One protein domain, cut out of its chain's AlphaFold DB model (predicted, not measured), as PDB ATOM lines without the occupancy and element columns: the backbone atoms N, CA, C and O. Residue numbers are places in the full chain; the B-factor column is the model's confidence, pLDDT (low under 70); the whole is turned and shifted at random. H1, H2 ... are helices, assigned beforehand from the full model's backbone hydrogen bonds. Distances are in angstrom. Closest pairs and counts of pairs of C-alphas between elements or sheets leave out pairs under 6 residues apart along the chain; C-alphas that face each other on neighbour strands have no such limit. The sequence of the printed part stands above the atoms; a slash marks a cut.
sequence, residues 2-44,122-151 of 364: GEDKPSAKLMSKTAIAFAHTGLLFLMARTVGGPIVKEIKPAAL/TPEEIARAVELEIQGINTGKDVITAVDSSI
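AT A GLANCE: This is residues 2 to 44 and 122 to 151 of the 364 residues of an uncharacterized protein of Anaerolineales bacterium (UniProt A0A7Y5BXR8). One long helix, H1, has short H3 crossing its last part, while an unnamed stretch, residues 29 to 44, folds back between H1 and the separate helix H2. Residues 3 to 9 and 11 to 16 stick out, the latter in H1. The printed part has 73 residues, with three named helices in the order H1, H2, H3 and no named strand: all helix. It is loose, with a radius of gyration of the C-alphas of 14.4 A and spans of 44 by 30 by 19 A.

HOW THE PARTS SIT: H1, residues 8 to 28, touches H3, residues 143 to 150, with residues 21 to 28 alone; the closest C-alphas, of Phe 25 and Ile 144, are 5.9 A apart. Their lines are only just about perpendicular, at 72 degrees. H2, residues 123 to 134, is apart from both. In H1, H2 and H3 every O i to N i+4 pair is within hydrogen-bond range.

IN THESE COORDINATES: H1 begins at C-alpha 8 (118.819, 108.351, 161.713) and measures 30.4 A; H2 measures 16.3 A. H3, 10.7 A, ends at C-alpha 150 (125.839, 135.851, 157.852).

THE WHOLE: The C-alphas farthest apart, of Glu 3 and Gly 32, are 46.2 A apart. Residues 45 to 121 are not printed; C-alphas 44 and 122 are 8.4 A apart across the cut. The link H2 to H3 is short. Residues 2 to 4 have pLDDT under 70.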
ATOM      1  N   GLY A   2     123.547 104.262 155.850       41.59
ATOM      2  CA  GLY A   2     122.402 103.609 156.512       41.59
ATOM      3  C   GLY A   2     121.334 103.174 155.500       41.59
ATOM      4  O   GLY A   2     121.387 103.624 154.359       41.59
ATOM      5  N   GLU A   3     120.434 102.271 155.907       49.94
ATOM      6  CA  GLU A   3     119.341 101.737 155.068       49.94
ATOM      7  C   GLU A   3     118.383 102.851 154.599       49.94
ATOM      8  O   GLU A   3     117.921 102.816 153.461       49.94
ATOM      9  N   ASP A   4     118.220 103.904 155.412       55.00
ATOM     10  CA  ASP A   4     117.506 105.138 155.065       55.00
ATOM     11  C   ASP A   4     118.428 106.251 154.538       55.00
ATOM     12  O   ASP A   4     119.594 106.387 154.938       55.00
ATOM     13  N   LYS A   5     117.881 107.090 153.649       73.25
ATOM     14  CA  LYS A   5     118.572 108.212 152.994       73.25
ATOM     15  C   LYS A   5     117.908 109.555 153.368       73.25
ATOM     16  O   LYS A   5     116.956 109.934 152.688       73.25
ATOM     17  N   PRO A   6     118.410 110.302 154.378       73.19
ATOM     18  CA  PRO A   6     119.553 110.010 155.253       73.19
ATOM     19  C   PRO A   6     119.186 109.119 156.449       73.19
ATOM     20  O   PRO A   6     118.047 109.088 156.903       73.19
ATOM     21  N   SER A   7     120.177 108.422 157.008       81.94
ATOM     22  CA  SER A   7     119.940 107.536 158.148       81.94
ATOM     23  C   SER A   7     119.776 108.312 159.449       81.94
ATOM     24  O   SER A   7     120.434 109.333 159.658       81.94
ATOM     25  N   ALA A   8     118.985 107.772 160.379       84.88
ATOM     26  CA  ALA A   8     118.819 108.351 161.713       84.88
ATOM     27  C   ALA A   8     120.169 108.587 162.418       84.88
ATOM     28  O   ALA A   8     120.400 109.644 162.997       84.88
ATOM     29  N   LYS A   9     121.114 107.644 162.290       82.69
ATOM     30  CA  LYS A   9     122.461 107.777 162.869       82.69
ATOM     31  C   LYS A   9     123.232 108.965 162.285       82.69
ATOM     32  O   LYS A   9     123.939 109.648 163.022       82.69
ATOM     33  N   LEU A  10     123.128 109.197 160.976       82.12
ATOM     34  CA  LEU A  10     123.773 110.334 160.320       82.12
ATOM     35  C   LEU A  10     123.127 111.661 160.746       82.12
ATOM     36  O   LEU A  10     123.840 112.621 161.036       82.12
ATOM     37  N   MET A  11     121.796 111.690 160.850       86.06
ATOM     38  CA  MET A  11     121.053 112.856 161.332       86.06
ATOM     39  C   MET A  11     121.454 113.230 162.760       86.06
ATOM     40  O   MET A  11     121.780 114.385 163.016       86.06
ATOM     41  N   SER A  12     121.529 112.258 163.676       88.69
ATOM     42  CA  SER A  12     121.956 112.512 165.058       88.69
ATOM     43  C   SER A  12     123.384 113.054 165.142       88.69
ATOM     44  O   SER A  12     123.629 114.008 165.876       88.69
ATOM     45  N   LYS A  13     124.328 112.496 164.366       86.69
ATOM     46  CA  LYS A  13     125.706 113.016 164.301       86.69
ATOM     47  C   LYS A  13     125.743 114.469 163.826       86.69
ATOM     48  O   LYS A  13     126.445 115.284 164.411       86.69
ATOM     49  N   THR A  14     124.964 114.782 162.794       89.00
ATOM     50  CA  THR A  14     124.887 116.133 162.223       89.00
ATOM     51  C   THR A  14     124.292 117.119 163.228       89.00
ATOM     52  O   THR A  14     124.870 118.176 163.455       89.00
ATOM     53  N   ALA A  15     123.193 116.753 163.897       92.31
ATOM     54  CA  ALA A  15     122.563 117.591 164.916       92.31
ATOM     55  C   ALA A  15     123.534 117.949 166.054       92.31
ATOM     56  O   ALA A  15     123.658 119.116 166.416       92.31
ATOM     57  N   ILE A  16     124.279 116.964 166.570       93.56
ATOM     58  CA  ILE A  16     125.281 117.193 167.622       93.56
ATOM     59  C   ILE A  16     126.429 118.073 167.104       93.56
ATOM     60  O   ILE A  16     126.850 118.998 167.797       93.56
ATOM     61  N   ALA A  17     126.917 117.830 165.884       90.81
ATOM     62  CA  ALA A  17     128.022 118.593 165.306       90.81
ATOM     63  C   ALA A  17     127.692 120.083 165.115       90.81
ATOM     64  O   ALA A  17     128.579 120.918 165.292       90.81
ATOM     65  N   PHE A  18     126.445 120.419 164.771       93.50
ATOM     66  CA  PHE A  18     125.994 121.810 164.649       93.50
ATOM     67  C   PHE A  18     125.577 122.427 165.990       93.50
ATOM     68  O   PHE A  18     125.782 123.623 166.185       93.50
ATOM     69  N   ALA A  19     125.079 121.634 166.946       95.69
ATOM     70  CA  ALA A  19     124.916 122.098 168.324       95.69
ATOM     71  C   ALA A  19     126.270 122.521 168.922       95.69
ATOM     72  O   ALA A  19     126.371 123.582 169.533       95.69
ATOM     73  N   HIS A  20     127.326 121.743 168.663       95.44
ATOM     74  CA  HIS A  20     128.697 122.097 169.033       95.44
ATOM     75  C   HIS A  20     129.160 123.407 168.376       95.44
ATOM     76  O   HIS A  20     129.645 124.290 169.078       95.44
ATOM     77  N   THR A  21     128.939 123.586 167.068       95.94
ATOM     78  CA  THR A  21     129.210 124.866 166.383       95.94
ATOM     79  C   THR A  21     128.487 126.039 167.041       95.94
ATOM     80  O   THR A  21     129.090 127.088 167.237       95.94
ATOM     81  N   GLY A  22     127.222 125.869 167.439       95.31
ATOM     82  CA  GLY A  22     126.467 126.905 168.149       95.31
ATOM     83  C   GLY A  22     127.102 127.310 169.485       95.31
ATOM     84  O   GLY A  22     127.163 128.497 169.799       95.31
ATOM     85  N   LEU A  23     127.634 126.350 170.246       95.50
ATOM     86  CA  LEU A  23     128.360 126.629 171.491       95.50
ATOM     87  C   LEU A  23     129.680 127.371 171.230       95.50
ATOM     88  O   LEU A  23     129.969 128.364 171.896       95.50
ATOM     89  N   LEU A  24     130.451 126.930 170.231       95.56
ATOM     90  CA  LEU A  24     131.692 127.590 169.811       95.56
ATOM     91  C   LEU A  24     131.449 129.026 169.329       95.56
ATOM     92  O   LEU A  24     132.217 129.927 169.658       95.56
ATOM     93  N   PHE A  25     130.355 129.248 168.603       94.38
ATOM     94  CA  PHE A  25     129.930 130.565 168.146       94.38
ATOM     95  C   PHE A  25     129.626 131.514 169.314       94.38
ATOM     96  O   PHE A  25     130.075 132.660 169.311       94.38
ATOM     97  N   LEU A  26     128.921 131.044 170.350       91.88
ATOM     98  CA  LEU A  26     128.685 131.840 171.561       91.88
ATOM     99  C   LEU A  26     129.997 132.171 172.285       91.88
ATOM    100  O   LEU A  26     130.206 133.314 172.694       91.88
ATOM    101  N   MET A  27     130.900 131.197 172.392       91.81
ATOM    102  CA  MET A  27     132.208 131.380 173.021       91.81
ATOM    103  C   MET A  27     133.063 132.424 172.285       91.81
ATOM    104  O   MET A  27     133.618 133.304 172.939       91.81
ATOM    105  N   ALA A  28     133.087 132.398 170.947       91.25
ATOM    106  CA  ALA A  28     133.773 133.400 170.119       91.25
ATOM    107  C   ALA A  28     133.257 134.832 170.337       91.25
ATOM    108  O   ALA A  28     134.001 135.793 170.165       91.25
ATOM    109  N   ARG A  29     131.984 134.985 170.712       87.81
ATOM    110  CA  ARG A  29     131.339 136.291 170.924       87.81
ATOM    111  C   ARG A  29     131.322 136.746 172.382       87.81
ATOM    112  O   ARG A  29     130.709 137.769 172.696       87.81
ATOM    113  N   THR A  30     131.953 135.989 173.274       86.62
ATOM    114  CA  THR A  30     132.010 136.298 174.704       86.62
ATOM    115  C   THR A  30     133.193 137.218 174.995       86.62
ATOM    116  O   THR A  30     134.316 136.955 174.569       86.62
ATOM    117  N   VAL A  31     132.955 138.306 175.734       83.38
ATOM    118  CA  VAL A  31     134.010 139.246 176.146       83.38
ATOM    119  C   VAL A  31     135.065 138.517 176.974       83.38
ATOM    120  O   VAL A  31     134.734 137.827 177.934       83.38
ATOM    121  N   GLY A  32     136.338 138.668 176.601       85.69
ATOM    122  CA  GLY A  32     137.447 137.952 177.243       85.69
ATOM    123  C   GLY A  32     137.499 136.452 176.923       85.69
ATOM    124  O   GLY A  32     138.332 135.744 177.485       85.69
ATOM    125  N   GLY A  33     136.625 135.964 176.037       86.62
ATOM    126  CA  GLY A  33     136.639 134.596 175.536       86.62
ATOM    127  C   GLY A  33     137.808 134.326 174.579       86.62
ATOM    128  O   GLY A  33     138.463 135.256 174.101       86.62
ATOM    129  N   PRO A  34     138.093 133.045 174.292       91.12
ATOM    130  CA  PRO A  34     139.142 132.672 173.354       91.12
ATOM    131  C   PRO A  34     138.767 133.048 171.916       91.12
ATOM    132  O   PRO A  34     137.593 133.098 171.550       91.12
ATOM    133  N   ILE A  35     139.782 133.215 171.067       90.38
ATOM    134  CA  ILE A  35     139.582 133.228 169.616       90.38
ATOM    135  C   ILE A  35     139.205 131.807 169.196       90.38
ATOM    136  O   ILE A  35     139.970 130.867 169.422       90.38
ATOM    137  N   VAL A  36     138.027 131.649 168.592       93.94
ATOM    138  CA  VAL A  36     137.524 130.345 168.154       93.94
ATOM    139  C   VAL A  36     137.522 130.276 166.637       93.94
ATOM    140  O   VAL A  36     136.937 131.124 165.967       93.94
ATOM    141  N   LYS A  37     138.164 129.236 166.112       94.38
ATOM    142  CA  LYS A  37     138.193 128.869 164.698       94.38
ATOM    143  C   LYS A  37     137.679 127.442 164.576       94.38
ATOM    144  O   LYS A  37     138.091 126.583 165.354       94.38
ATOM    145  N   GLU A  38     136.790 127.178 163.624       95.81
ATOM    146  CA  GLU A  38     136.273 125.825 163.404       95.81
ATOM    147  C   GLU A  38     136.433 125.405 161.944       95.81
ATOM    148  O   GLU A  38     135.862 126.012 161.045       95.81
ATOM    149  N   ILE A  39     137.167 124.314 161.718       94.94
ATOM    150  CA  ILE A  39     137.310 123.676 160.407       94.94
ATOM    151  C   ILE A  39     136.542 122.356 160.435       94.94
ATOM    152  O   ILE A  39     136.786 121.506 161.290       94.94
ATOM    153  N   LYS A  40     135.619 122.169 159.485       92.44
ATOM    154  CA  LYS A  40     134.853 120.925 159.325       92.44
ATOM    155  C   LYS A  40     135.153 120.270 157.975       92.44
ATOM    156  O   LYS A  40     134.625 120.721 156.958       92.44
ATOM    157  N   PRO A  41     135.963 119.198 157.935       91.00
ATOM    158  CA  PRO A  41     136.132 118.395 156.731       91.00
ATOM    159  C   PRO A  41     134.807 117.733 156.331       91.00
ATOM    160  O   PRO A  41     134.138 117.121 157.163       91.00
ATOM    161  N   ALA A  42     134.443 117.838 155.053       88.69
ATOM    162  CA  ALA A  42     133.247 117.202 154.487       88.69
ATOM    163  C   ALA A  42     133.576 116.013 153.557       88.69
ATOM    164  O   ALA A  42     132.679 115.473 152.916       88.69
ATOM    165  N   ALA A  43     134.849 115.612 153.504       91.75
ATOM    166  CA  ALA A  43     135.363 114.490 152.721       91.75
ATOM    167  C   ALA A  43     135.936 113.399 153.637       91.75
ATOM    168  O   ALA A  43     136.122 113.623 154.839       91.75
ATOM    169  N   LEU A  44     136.209 112.208 153.093       91.31
ATOM    170  CA  LEU A  44     136.884 111.160 153.855       91.31
ATOM    171  C   LEU A  44     138.303 111.635 154.189       91.31
ATOM    172  O   LEU A  44     139.061 112.005 153.297       91.31
ATOM    173  N   THR A 122     143.351 114.995 152.550       93.00
ATOM    174  CA  THR A 122     144.507 114.581 153.345       93.00
ATOM    175  C   THR A 122     144.544 115.302 154.700       93.00
ATOM    176  O   THR A 122     144.112 116.457 154.808       93.00
ATOM    177  N   PRO A 123     145.053 114.656 155.766       91.69
ATOM    178  CA  PRO A 123     145.325 115.332 157.033       91.69
ATOM    179  C   PRO A 123     146.222 116.567 156.879       91.69
ATOM    180  O   PRO A 123     146.034 117.545 157.595       91.69
ATOM    181  N   GLU A 124     147.160 116.550 155.933       94.44
ATOM    182  CA  GLU A 124     148.097 117.634 155.645       94.44
ATOM    183  C   GLU A 124     147.391 118.874 155.087       94.44
ATOM    184  O   GLU A 124     147.693 119.992 155.502       94.44
ATOM    185  N   GLU A 125     146.412 118.699 154.194       95.31
ATOM    186  CA  GLU A 125     145.588 119.807 153.691       95.31
ATOM    187  C   GLU A 125     144.745 120.431 154.806       95.31
ATOM    188  O   GLU A 125     144.643 121.658 154.899       95.31
ATOM    189  N   ILE A 126     144.178 119.598 155.689       95.12
ATOM    190  CA  ILE A 126     143.445 120.074 156.868       95.12
ATOM    191  C   ILE A 126     144.396 120.836 157.797       95.12
ATOM    192  O   ILE A 126     144.082 121.952 158.209       95.12
ATOM    193  N   ALA A 127     145.566 120.269 158.097       95.56
ATOM    194  CA  ALA A 127     146.567 120.881 158.965       95.56
ATOM    195  C   ALA A 127     147.048 122.223 158.408       95.56
ATOM    196  O   ALA A 127     147.144 123.193 159.155       95.56
ATOM    197  N   ARG A 128     147.269 122.312 157.092       96.44
ATOM    198  CA  ARG A 128     147.643 123.560 156.427       96.44
ATOM    199  C   ARG A 128     146.543 124.613 156.534       96.44
ATOM    200  O   ARG A 128     146.847 125.764 156.822       96.44
ATOM    201  N   ALA A 129     145.277 124.244 156.328       96.12
ATOM    202  CA  ALA A 129     144.163 125.177 156.496       96.12
ATOM    203  C   ALA A 129     144.063 125.686 157.944       96.12
ATOM    204  O   ALA A 129     143.903 126.883 158.166       96.12
ATOM    205  N   VAL A 130     144.221 124.789 158.922       96.50
ATOM    206  CA  VAL A 130     144.231 125.138 160.349       96.50
ATOM    207  C   VAL A 130     145.399 126.069 160.686       96.50
ATOM    208  O   VAL A 130     145.187 127.082 161.345       96.50
ATOM    209  N   GLU A 131     146.612 125.775 160.213       96.94
ATOM    210  CA  GLU A 131     147.795 126.622 160.417       96.94
ATOM    211  C   GLU A 131     147.567 128.043 159.882       96.94
ATOM    212  O   GLU A 131     147.818 129.019 160.590       96.94
ATOM    213  N   LEU A 132     147.054 128.161 158.655       96.75
ATOM    214  CA  LEU A 132     146.774 129.448 158.019       96.75
ATOM    215  C   LEU A 132     145.726 130.252 158.805       96.75
ATOM    216  O   LEU A 132     145.946 131.433 159.070       96.75
ATOM    217  N   GLU A 133     144.632 129.623 159.241       95.75
ATOM    218  CA  GLU A 133     143.604 130.290 160.056       95.75
ATOM    219  C   GLU A 133     144.139 130.740 161.422       95.75
ATOM    220  O   GLU A 133     143.793 131.826 161.889       95.75
ATOM    221  N   ILE A 134     145.019 129.947 162.048       94.00
ATOM    222  CA  ILE A 134     145.700 130.323 163.298       94.00
ATOM    223  C   ILE A 134     146.618 131.533 163.074       94.00
ATOM    224  O   ILE A 134     146.695 132.414 163.927       94.00
ATOM    225  N   GLN A 135     147.282 131.611 161.919       95.12
ATOM    226  CA  GLN A 135     148.112 132.754 161.521       95.12
ATOM    227  C   GLN A 135     147.291 133.986 161.090       95.12
ATOM    228  O   GLN A 135     147.870 135.018 160.750       95.12
ATOM    229  N   GLY A 136     145.955 133.908 161.102       91.62
ATOM    230  CA  GLY A 136     145.061 134.998 160.705       91.62
ATOM    231  C   GLY A 136     144.853 135.125 159.193       91.62
ATOM    232  O   GLY A 136     144.274 136.108 158.733       91.62
ATOM    233  N   ILE A 137     145.300 134.143 158.407       94.56
ATOM    234  CA  ILE A 137     145.059 134.089 156.965       94.56
ATOM    235  C   ILE A 137     143.667 133.503 156.733       94.56
ATOM    236  O   ILE A 137     143.377 132.377 157.130       94.56
ATOM    237  N   ASN A 138     142.807 134.261 156.054       89.62
ATOM    238  CA  ASN A 138     141.458 133.813 155.729       89.62
ATOM    239  C   ASN A 138     141.496 132.778 154.596       89.62
ATOM    240  O   ASN A 138     141.757 133.113 153.440       89.62
ATOM    241  N   THR A 139     141.213 131.522 154.930       93.31
ATOM    242  CA  THR A 139     141.132 130.406 153.974       93.31
ATOM    243  C   THR A 139     139.724 130.223 153.399       93.31
ATOM    244  O   THR A 139     139.519 129.414 152.491       93.31
ATOM    245  N   GLY A 140     138.729 130.931 153.945       92.81
ATOM    246  CA  GLY A 140     137.311 130.722 153.657       92.81
ATOM    247  C   GLY A 140     136.754 129.401 154.202       92.81
ATOM    248  O   GLY A 140     135.667 128.992 153.795       92.81
ATOM    249  N   LYS A 141     137.495 128.699 155.074       95.12
ATOM    250  CA  LYS A 141     137.087 127.410 155.663       95.12
ATOM    251  C   LYS A 141     136.650 127.508 157.122       95.12
ATOM    252  O   LYS A 141     136.060 126.551 157.617       95.12
ATOM    253  N   ASP A 142     136.905 128.635 157.785       95.50
ATOM    254  CA  ASP A 142     136.450 128.863 159.154       95.50
ATOM    255  C   ASP A 142     134.927 129.037 159.226       95.50
ATOM    256  O   ASP A 142     134.359 130.052 158.809       95.50
ATOM    257  N   VAL A 143     134.272 128.030 159.798       95.56
ATOM    258  CA  VAL A 143     132.820 127.965 159.965       95.56
ATOM    259  C   VAL A 143     132.319 129.078 160.883       95.56
ATOM    260  O   VAL A 143     131.257 129.637 160.613       95.56
ATOM    261  N   ILE A 144     133.067 129.442 161.931       94.75
ATOM    262  CA  ILE A 144     132.635 130.484 162.874       94.75
ATOM    263  C   ILE A 144     132.596 131.837 162.171       94.75
ATOM    264  O   ILE A 144     131.560 132.497 162.213       94.75
ATOM    265  N   THR A 145     133.656 132.206 161.447       91.88
ATOM    266  CA  THR A 145     133.665 133.439 160.640       91.88
ATOM    267  C   THR A 145     132.548 133.439 159.594       91.88
ATOM    268  O   THR A 145     131.868 134.449 159.419       91.88
ATOM    269  N   ALA A 146     132.309 132.310 158.917       92.94
ATOM    270  CA  ALA A 146     131.239 132.211 157.926       92.94
ATOM    271  C   ALA A 146     129.856 132.458 158.551       92.94
ATOM    272  O   ALA A 146     129.088 133.277 158.042       92.94
ATOM    273  N   VAL A 147     129.555 131.811 159.682       93.50
ATOM    274  CA  VAL A 147     128.297 132.019 160.411       93.50
ATOM    275  C   VAL A 147     128.196 133.465 160.888       93.50
ATOM    276  O   VAL A 147     127.190 134.116 160.613       93.50
ATOM    277  N   ASP A 148     129.238 133.994 161.526       90.50
ATOM    278  CA  ASP A 148     129.239 135.348 162.080       90.50
ATOM    279  C   ASP A 148     129.031 136.434 161.016       90.50
ATOM    280  O   ASP A 148     128.281 137.385 161.228       90.50
ATOM    281  N   SER A 149     129.586 136.234 159.818       90.06
ATOM    282  CA  SER A 149     129.374 137.139 158.683       90.06
ATOM    283  C   SER A 149     127.940 137.132 158.137       90.06
ATOM    284  O   SER A 149     127.526 138.078 157.469       90.06
ATOM    285  N   SER A 150     127.174 136.073 158.416       92.88
ATOM    286  CA  SER A 150     125.839 135.851 157.852       92.88
ATOM    287  C   SER A 150     124.691 136.243 158.787       92.88
ATOM    288  O   SER A 150     123.542 136.328 158.347       92.88
ATOM    289  N   ILE A 151     124.966 136.490 160.074       92.12
ATOM    290  CA  ILE A 151     123.917 136.821 161.044       92.12
ATOM    291  C   ILE A 151     123.400 138.258 160.881       92.12
ATOM    292  O   ILE A 151     124.124 139.192 160.536       92.12
TER     293      ILE A 151